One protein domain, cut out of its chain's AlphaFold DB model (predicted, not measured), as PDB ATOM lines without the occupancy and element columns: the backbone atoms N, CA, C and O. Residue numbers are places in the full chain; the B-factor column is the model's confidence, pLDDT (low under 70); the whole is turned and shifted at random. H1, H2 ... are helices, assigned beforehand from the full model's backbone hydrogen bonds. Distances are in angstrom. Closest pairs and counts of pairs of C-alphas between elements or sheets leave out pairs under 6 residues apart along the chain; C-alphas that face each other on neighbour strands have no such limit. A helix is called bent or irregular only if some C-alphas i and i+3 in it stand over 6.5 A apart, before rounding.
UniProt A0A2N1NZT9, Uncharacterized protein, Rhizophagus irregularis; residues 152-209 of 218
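Overview. This is residues 152 to 209 of the 218 residues of an uncharacterized protein of Rhizophagus irregularis (UniProt A0A2N1NZT9). The model is a small head of three short helices, H1, H2 and H3, with one long helix, H4, that starts in the head beside H3 and runs out of it as an arm. The first residues of H4, 186 to 190, pack on H3 at a steep tilt, while residues 197 to 209, of which 197 to 207 belong to H4, stick out from the head. The printed part has 58 residues with four named helices, H1, H2, H3 and H4 in that order along the chain, and no named strand; its class is all helix. It is only just loose, close to compact, with a radius of gyration of the C-alphas of 12.7 A, and its elongated outline spans 41 by 24 by 17 A.

Along the chain. Find C-alpha 152 at (39.515, -38.968, -39.786); from there H1 runs through residues 152 to 159, 10.7 A from first to last C-alpha. After Asn 160 comes H2, residues 161 to 165, 6.0 A long. H3 takes residues 169 to 179 and is 15.4 A long. Look next for C-alpha 186 at (27.930, -39.840, -30.834), where H4 begins; it holds residues 186 to 207 and runs 31.7 A to C-alpha 207 at (26.579, -28.636, -60.499).

Arrangement. Start at H1, which touches no helix. It is close to H2 but not clearly touching, and their closest C-alphas, those of Leu 157 and Trp 164, are 7.4 A apart. H1 is near H3, with 7 pairs of C-alphas within 10 A, and near H4, with 6 such pairs. Go on to H2 and H3, which touch only at the corner by their link, and only just, with 3 pairs of C-alphas within 8 A; the closest are those of Trp 164 and Phe 172, 6.0 A apart. H3 and H4 touch, H4 with residues 186 to 190 alone, and their closest C-alphas are those of Tyr 173 and Ala 186, 5.0 A apart. These two helices run opposite ways at a steep tilt of 67 degrees, only just short of about perpendicular. H2 and H4 are apart. On the backbone, every O i to N i+4 pair is within hydrogen-bond range in H1, H2, H3 and H4.

Size, cuts and confidence. The two C-alphas farthest apart are those of Lys 178 and Gln 209, at 41.6 A. Residues 197 to 209, of which 197 to 207 belong to H4, stand free; without them the body of 45 residues spans 25 by 22 by 18 A, with a radius of gyration of 9.4 A. The links from H1 to H2 and from H2 to H3 are tight, and the link from H3 to H4, with 6 residues, is short. The printed part has no cut. Its mean pLDDT is 93.2, and no printed residue is under 70.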
ATOM      1  N   ILE A 152      39.588 -37.730 -40.574       96.31
ATOM      2  CA  ILE A 152      39.515 -38.968 -39.786       96.31
ATOM      3  C   ILE A 152      38.082 -39.532 -39.757       96.31
ATOM      4  O   ILE A 152      37.875 -40.749 -39.761       96.31
ATOM      5  N   LEU A 153      37.070 -38.655 -39.711       95.88
ATOM      6  CA  LEU A 153      35.670 -39.066 -39.742       95.88
ATOM      7  C   LEU A 153      35.297 -39.757 -41.056       95.88
ATOM      8  O   LEU A 153      34.599 -40.774 -41.032       95.88
ATOM      9  N   LEU A 154      35.739 -39.192 -42.175       96.19
ATOM     10  CA  LEU A 154      35.472 -39.709 -43.510       96.19
ATOM     11  C   LEU A 154      36.241 -41.004 -43.775       96.19
ATOM     12  O   LEU A 154      35.621 -41.965 -44.230       96.19
ATOM     13  N   ASP A 155      37.515 -41.075 -43.392       97.25
ATOM     14  CA  ASP A 155      38.343 -42.278 -43.534       97.25
ATOM     15  C   ASP A 155      37.716 -43.460 -42.788       97.25
ATOM     16  O   ASP A 155      37.443 -44.520 -43.359       97.25
ATOM     17  N   TYR A 156      37.358 -43.253 -41.517       96.00
ATOM     18  CA  TYR A 156      36.727 -44.298 -40.717       96.00
ATOM     19  C   TYR A 156      35.356 -44.709 -41.273       96.00
ATOM     20  O   TYR A 156      34.999 -45.893 -41.249       96.00
ATOM     21  N   LEU A 157      34.565 -43.750 -41.775       95.38
ATOM     22  CA  LEU A 157      33.279 -44.030 -42.413       95.38
ATOM     23  C   LEU A 157      33.453 -44.855 -43.693       95.38
ATOM     24  O   LEU A 157      32.647 -45.756 -43.927       95.38
ATOM     25  N   GLN A 158      34.485 -44.577 -44.486       95.50
ATOM     26  CA  GLN A 158      34.804 -45.311 -45.706       95.50
ATOM     27  C   GLN A 158      35.200 -46.757 -45.392       95.50
ATOM     28  O   GLN A 158      34.608 -47.688 -45.942       95.50
ATOM     29  N   GLU A 159      36.121 -46.965 -44.451       95.56
ATOM     30  CA  GLU A 159      36.576 -48.300 -44.037       95.56
ATOM     31  C   GLU A 159      35.453 -49.145 -43.414       95.56
ATOM     32  O   GLU A 159      35.398 -50.365 -43.574       95.56
ATOM     33  N   ASN A 160      34.509 -48.495 -42.727       94.69
ATOM     34  CA  ASN A 160      33.447 -49.156 -41.969       94.69
ATOM     35  C   ASN A 160      32.048 -48.917 -42.561       94.69
ATOM     36  O   ASN A 160      31.035 -49.069 -41.864       94.69
ATOM     37  N   PHE A 161      31.962 -48.588 -43.854       94.12
ATOM     38  CA  PHE A 161      30.706 -48.209 -44.507       94.12
ATOM     39  C   PHE A 161      29.626 -49.289 -44.391       94.12
ATOM     40  O   PHE A 161      28.442 -48.998 -44.197       94.12
ATOM     41  N   THR A 162      30.016 -50.562 -44.464       91.88
ATOM     42  CA  THR A 162      29.084 -51.690 -44.323       91.88
ATOM     43  C   THR A 162      28.432 -51.723 -42.938       91.88
ATOM     44  O   THR A 162      27.225 -51.943 -42.835       91.88
ATOM     45  N   SER A 163      29.190 -51.434 -41.878       91.56
ATOM     46  CA  SER A 163      28.687 -51.343 -40.503       91.56
ATOM     47  C   SER A 163      27.721 -50.169 -40.321       91.56
ATOM     48  O   SER A 163      26.722 -50.287 -39.605       91.56
ATOM     49  N   TRP A 164      27.990 -49.046 -40.990       93.88
ATOM     50  CA  TRP A 164      27.140 -47.858 -40.939       93.88
ATOM     51  C   TRP A 164      25.846 -48.008 -41.764       93.88
ATOM     52  O   TRP A 164      24.767 -47.621 -41.309       93.88
ATOM     53  N   SER A 165      25.914 -48.609 -42.954       91.81
ATOM     54  CA  SER A 165      24.770 -48.745 -43.871       91.81
ATOM     55  C   SER A 165      23.789 -49.854 -43.473       91.81
ATOM     56  O   SER A 165      22.579 -49.651 -43.559       91.81
ATOM     57  N   LYS A 166      24.267 -50.993 -42.948       89.94
ATOM     58  CA  LYS A 166      23.450 -52.194 -42.650       89.94
ATOM     59  C   LYS A 166      22.601 -52.116 -41.367       89.94
ATOM     60  O   LYS A 166      22.143 -53.137 -40.861       89.94
ATOM     61  N   GLY A 167      22.380 -50.919 -40.821       81.88
ATOM     62  CA  GLY A 167      21.407 -50.691 -39.744       81.88
ATOM     63  C   GLY A 167      21.951 -50.694 -38.310       81.88
ATOM     64  O   GLY A 167      21.173 -50.486 -37.384       81.88
ATOM     65  N   ASN A 168      23.265 -50.831 -38.086       88.75
ATOM     66  CA  ASN A 168      23.859 -50.752 -36.739       88.75
ATOM     67  C   ASN A 168      24.552 -49.411 -36.445       88.75
ATOM     68  O   ASN A 168      25.627 -49.347 -35.839       88.75
ATOM     69  N   LYS A 169      23.914 -48.316 -36.869       91.69
ATOM     70  CA  LYS A 169      24.463 -46.952 -36.795       91.69
ATOM     71  C   LYS A 169      24.829 -46.535 -35.369       91.69
ATOM     72  O   LYS A 169      25.864 -45.917 -35.159       91.69
ATOM     73  N   THR A 170      24.036 -46.930 -34.373       93.56
ATOM     74  CA  THR A 170      24.307 -46.607 -32.963       93.56
ATOM     75  C   THR A 170      25.627 -47.202 -32.477       93.56
ATOM     76  O   THR A 170      26.405 -46.509 -31.823       93.56
ATOM     77  N   LYS A 171      25.927 -48.468 -32.809       93.69
ATOM     78  CA  LYS A 171      27.220 -49.071 -32.449       93.69
ATOM     79  C   LYS A 171      28.370 -48.422 -33.207       93.69
ATOM     80  O   LYS A 171      29.414 -48.215 -32.601       93.69
ATOM     81  N   PHE A 172      28.165 -48.075 -34.477       95.62
ATOM     82  CA  PHE A 172      29.155 -47.352 -35.273       95.62
ATOM     83  C   PHE A 172      29.543 -46.022 -34.609       95.62
ATOM     84  O   PHE A 172      30.718 -45.818 -34.314       95.62
ATOM     85  N   TYR A 173      28.569 -45.166 -34.271       95.88
ATOM     86  CA  TYR A 173      28.858 -43.871 -33.642       95.88
ATOM     87  C   TYR A 173      29.516 -44.038 -32.268       95.88
ATOM     88  O   TYR A 173      30.498 -43.371 -31.972       95.88
ATOM     89  N   ASN A 174      29.033 -44.973 -31.448       95.56
ATOM     90  CA  ASN A 174      29.624 -45.232 -30.133       95.56
ATOM     91  C   ASN A 174      31.056 -45.778 -30.213       95.56
ATOM     92  O   ASN A 174      31.870 -45.475 -29.346       95.56
ATOM     93  N   ASN A 175      31.360 -46.610 -31.211       94.88
ATOM     94  CA  ASN A 175      32.715 -47.103 -31.446       94.88
ATOM     95  C   ASN A 175      33.638 -45.938 -31.825       94.88
ATOM     96  O   ASN A 175      34.703 -45.780 -31.238       94.88
ATOM     97  N   MET A 176      33.163 -45.065 -32.710       94.56
ATOM     98  CA  MET A 176      33.917 -43.906 -33.156       94.56
ATOM     99  C   MET A 176      34.267 -42.943 -32.021       94.56
ATOM    100  O   MET A 176      35.415 -42.524 -31.921       94.56
ATOM    101  N   VAL A 177      33.316 -42.653 -31.124       96.69
ATOM    102  CA  VAL A 177      33.601 -41.874 -29.907       96.69
ATOM    103  C   VAL A 177      34.685 -42.558 -29.079       96.69
ATOM    104  O   VAL A 177      35.633 -41.924 -28.647       96.69
ATOM    105  N   LYS A 178      34.586 -43.870 -28.864       95.88
ATOM    106  CA  LYS A 178      35.518 -44.580 -27.978       95.88
ATOM    107  C   LYS A 178      36.936 -44.686 -28.530       95.88
ATOM    108  O   LYS A 178      37.875 -44.625 -27.746       95.88
ATOM    109  N   ASN A 179      37.074 -44.887 -29.837       93.38
ATOM    110  CA  ASN A 179      38.342 -45.304 -30.431       93.38
ATOM    111  C   ASN A 179      39.016 -44.219 -31.275       93.38
ATOM    112  O   ASN A 179      40.228 -44.277 -31.444       93.38
ATOM    113  N   ILE A 180      38.256 -43.259 -31.810       93.81
ATOM    114  CA  ILE A 180      38.739 -42.354 -32.863       93.81
ATOM    115  C   ILE A 180      38.598 -40.880 -32.456       93.81
ATOM    116  O   ILE A 180      39.559 -40.120 -32.524       93.81
ATOM    117  N   LEU A 181      37.410 -40.470 -32.000       93.44
ATOM    118  CA  LEU A 181      37.085 -39.084 -31.643       93.44
ATOM    119  C   LEU A 181      36.497 -39.001 -30.222       93.44
ATOM    120  O   LEU A 181      35.316 -38.681 -30.068       93.44
ATOM    121  N   PRO A 182      37.302 -39.239 -29.169       92.50
ATOM    122  CA  PRO A 182      36.828 -39.247 -27.777       92.50
ATOM    123  C   PRO A 182      36.320 -37.895 -27.280       92.50
ATOM    124  O   PRO A 182      35.556 -37.841 -26.322       92.50
ATOM    125  N   ASN A 183      36.693 -36.810 -27.955       93.12
ATOM    126  CA  ASN A 183      36.263 -35.456 -27.614       93.12
ATOM    127  C   ASN A 183      34.922 -35.063 -28.260       93.12
ATOM    128  O   ASN A 183      34.501 -33.913 -28.135       93.12
ATOM    129  N   LYS A 184      34.278 -35.970 -29.006       94.50
ATOM    130  CA  LYS A 184      32.994 -35.725 -29.672       94.50
ATOM    131  C   LYS A 184      31.926 -36.663 -29.137       94.50
ATOM    132  O   LYS A 184      32.183 -37.828 -28.855       94.50
ATOM    133  N   ASP A 185      30.693 -36.176 -29.114       95.50
ATOM    134  CA  ASP A 185      29.539 -37.010 -28.805       95.50
ATOM    135  C   ASP A 185      29.077 -37.814 -30.024       95.50
ATOM    136  O   ASP A 185      29.141 -37.357 -31.169       95.50
ATOM    137  N   ALA A 186      28.493 -38.991 -29.780       95.81
ATOM    138  CA  ALA A 186      27.930 -39.840 -30.834       95.81
ATOM    139  C   ALA A 186      26.844 -39.108 -31.649       95.81
ATOM    140  O   ALA A 186      26.721 -39.301 -32.859       95.81
ATOM    141  N   ILE A 187      26.077 -38.233 -30.988       95.56
ATOM    142  CA  ILE A 187      25.072 -37.376 -31.627       95.56
ATOM    143  C   ILE A 187      25.748 -36.325 -32.513       95.56
ATOM    144  O   ILE A 187      25.296 -36.103 -33.635       95.56
ATOM    145  N   ALA A 188      26.847 -35.718 -32.055       95.44
ATOM    146  CA  ALA A 188      27.600 -34.747 -32.843       95.44
ATOM    147  C   ALA A 188      28.172 -35.389 -34.115       95.44
ATOM    148  O   ALA A 188      28.020 -34.829 -35.198       95.44
ATOM    149  N   ILE A 189      28.745 -36.592 -34.005       95.69
ATOM    150  CA  ILE A 189      29.237 -37.381 -35.146       95.69
ATOM    151  C   ILE A 189      28.098 -37.683 -36.129       95.69
ATOM    152  O   ILE A 189      28.218 -37.417 -37.325       95.69
ATOM    153  N   LYS A 190      26.964 -38.195 -35.629       95.50
ATOM    154  CA  LYS A 190      25.772 -38.474 -36.446       95.50
ATOM    155  C   LYS A 190      25.314 -37.226 -37.205       95.50
ATOM    156  O   LYS A 190      25.059 -37.301 -38.406       95.50
ATOM    157  N   ASN A 191      25.205 -36.097 -36.508       95.81
ATOM    158  CA  ASN A 191      24.753 -34.839 -37.090       95.81
ATOM    159  C   ASN A 191      25.752 -34.310 -38.123       95.81
ATOM    160  O   ASN A 191      25.326 -33.848 -39.178       95.81
ATOM    161  N   LYS A 192      27.063 -34.437 -37.872       95.38
ATOM    162  CA  LYS A 192      28.090 -34.014 -38.829       95.38
ATOM    163  C   LYS A 192      28.041 -34.845 -40.108       95.38
ATOM    164  O   LYS A 192      28.018 -34.261 -41.184       95.38
ATOM    165  N   ILE A 193      27.921 -36.172 -40.012       94.81
ATOM    166  CA  ILE A 193      27.744 -37.038 -41.194       94.81
ATOM    167  C   ILE A 193      26.480 -36.646 -41.968       94.81
ATOM    168  O   ILE A 193      26.522 -36.502 -43.186       94.81
ATOM    169  N   ALA A 194      25.356 -36.438 -41.276       94.69
ATOM    170  CA  ALA A 194      24.114 -36.026 -41.928       94.69
ATOM    171  C   ALA A 194      24.261 -34.678 -42.653       94.69
ATOM    172  O   ALA A 194      23.770 -34.527 -43.770       94.69
ATOM    173  N   HIS A 195      24.955 -33.717 -42.040       94.69
ATOM    174  CA  HIS A 195      25.245 -32.428 -42.655       94.69
ATOM    175  C   HIS A 195      26.137 -32.579 -43.898       94.69
ATOM    176  O   HIS A 195      25.787 -32.049 -44.948       94.69
ATOM    177  N   LEU A 196      27.225 -33.354 -43.816       94.69
ATOM    178  CA  LEU A 196      28.124 -33.609 -44.951       94.69
ATOM    179  C   LEU A 196      27.378 -34.224 -46.142       94.69
ATOM    180  O   LEU A 196      27.540 -33.768 -47.269       94.69
ATOM    181  N   ILE A 197      26.493 -35.195 -45.892       94.19
ATOM    182  CA  ILE A 197      25.656 -35.799 -46.940       94.19
ATOM    183  C   ILE A 197      24.739 -34.751 -47.578       94.19
ATOM    184  O   ILE A 197      24.649 -34.677 -48.800       94.19
ATOM    185  N   ARG A 198      24.057 -33.924 -46.774       94.94
ATOM    186  CA  ARG A 198      23.157 -32.884 -47.304       94.94
ATOM    187  C   ARG A 198      23.918 -31.866 -48.145       94.94
ATOM    188  O   ARG A 198      23.464 -31.548 -49.236       94.94
ATOM    189  N   LYS A 199      25.075 -31.407 -47.664       92.69
ATOM    190  CA  LYS A 199      25.933 -30.467 -48.389       92.69
ATOM    191  C   LYS A 199      26.387 -31.057 -49.727       92.69
ATOM    192  O   LYS A 199      26.274 -30.388 -50.749       92.69
ATOM    193  N   TYR A 200      26.796 -32.328 -49.736       93.31
ATOM    194  CA  TYR A 200      27.167 -33.055 -50.954       93.31
ATOM    195  C   TYR A 200      26.023 -33.110 -51.956       93.31
ATOM    196  O   TYR A 200      26.193 -32.724 -53.108       93.31
ATOM    197  N   GLU A 201      24.838 -33.517 -51.512       92.50
ATOM    198  CA  GLU A 201      23.663 -33.570 -52.378       92.50
ATOM    199  C   GLU A 201      23.276 -32.185 -52.915       92.50
ATOM    200  O   GLU A 201      22.895 -32.075 -54.079       92.50
ATOM    201  N   SER A 202      23.399 -31.122 -52.116       90.12
ATOM    202  CA  SER A 202      23.134 -29.750 -52.562       90.12
ATOM    203  C   SER A 202      24.118 -29.294 -53.643       90.12
ATOM    204  O   SER A 202      23.685 -28.836 -54.700       90.12
ATOM    205  N   VAL A 203      25.425 -29.467 -53.421       89.38
ATOM    206  CA  VAL A 203      26.467 -29.094 -54.397       89.38
ATOM    207  C   VAL A 203      26.341 -29.924 -55.673       89.38
ATOM    208  O   VAL A 203      26.350 -29.382 -56.775       89.38
ATOM    209  N   LYS A 204      26.129 -31.237 -55.543       90.06
ATOM    210  CA  LYS A 204      25.910 -32.138 -56.679       90.06
ATOM    211  C   LYS A 204      24.699 -31.719 -57.513       90.06
ATOM    212  O   LYS A 204      24.776 -31.712 -58.737       90.06
ATOM    213  N   LYS A 205      23.574 -31.379 -56.876       90.06
ATOM    214  CA  LYS A 205      22.368 -30.916 -57.583       90.06
ATOM    215  C   LYS A 205      22.609 -29.610 -58.326       90.06
ATOM    216  O   LYS A 205      22.156 -29.501 -59.458       90.06
ATOM    217  N   TYR A 206      23.311 -28.667 -57.705       86.75
ATOM    218  CA  TYR A 206      23.663 -27.391 -58.319       86.75
ATOM    219  C   TYR A 206      24.564 -27.590 -59.545       86.75
ATOM    220  O   TYR A 206      24.237 -27.130 -60.631       86.75
ATOM    221  N   ASN A 207      25.624 -28.389 -59.413       87.81
ATOM    222  CA  ASN A 207      26.579 -28.636 -60.499       87.81
ATOM    223  C   ASN A 207      26.001 -29.460 -61.661       87.81
ATOM    224  O   ASN A 207      26.541 -29.430 -62.764       87.81
ATOM    225  N   ASN A 208      24.908 -30.192 -61.433       85.81
ATOM    226  CA  ASN A 208      24.196 -30.921 -62.482       85.81
ATOM    227  C   ASN A 208      23.190 -30.046 -63.255       85.81
ATOM    228  O   ASN A 208      22.567 -30.541 -64.194       85.81
ATOM    229  N   GLN A 209      22.993 -28.781 -62.868       81.19
ATOM    230  CA  GLN A 209      22.161 -27.833 -63.606       81.19
ATOM    231  C   GLN A 209      23.020 -27.139 -64.671       81.19
ATOM    232  O   GLN A 209      23.898 -26.331 -64.375       81.19
TER     233      GLN A 209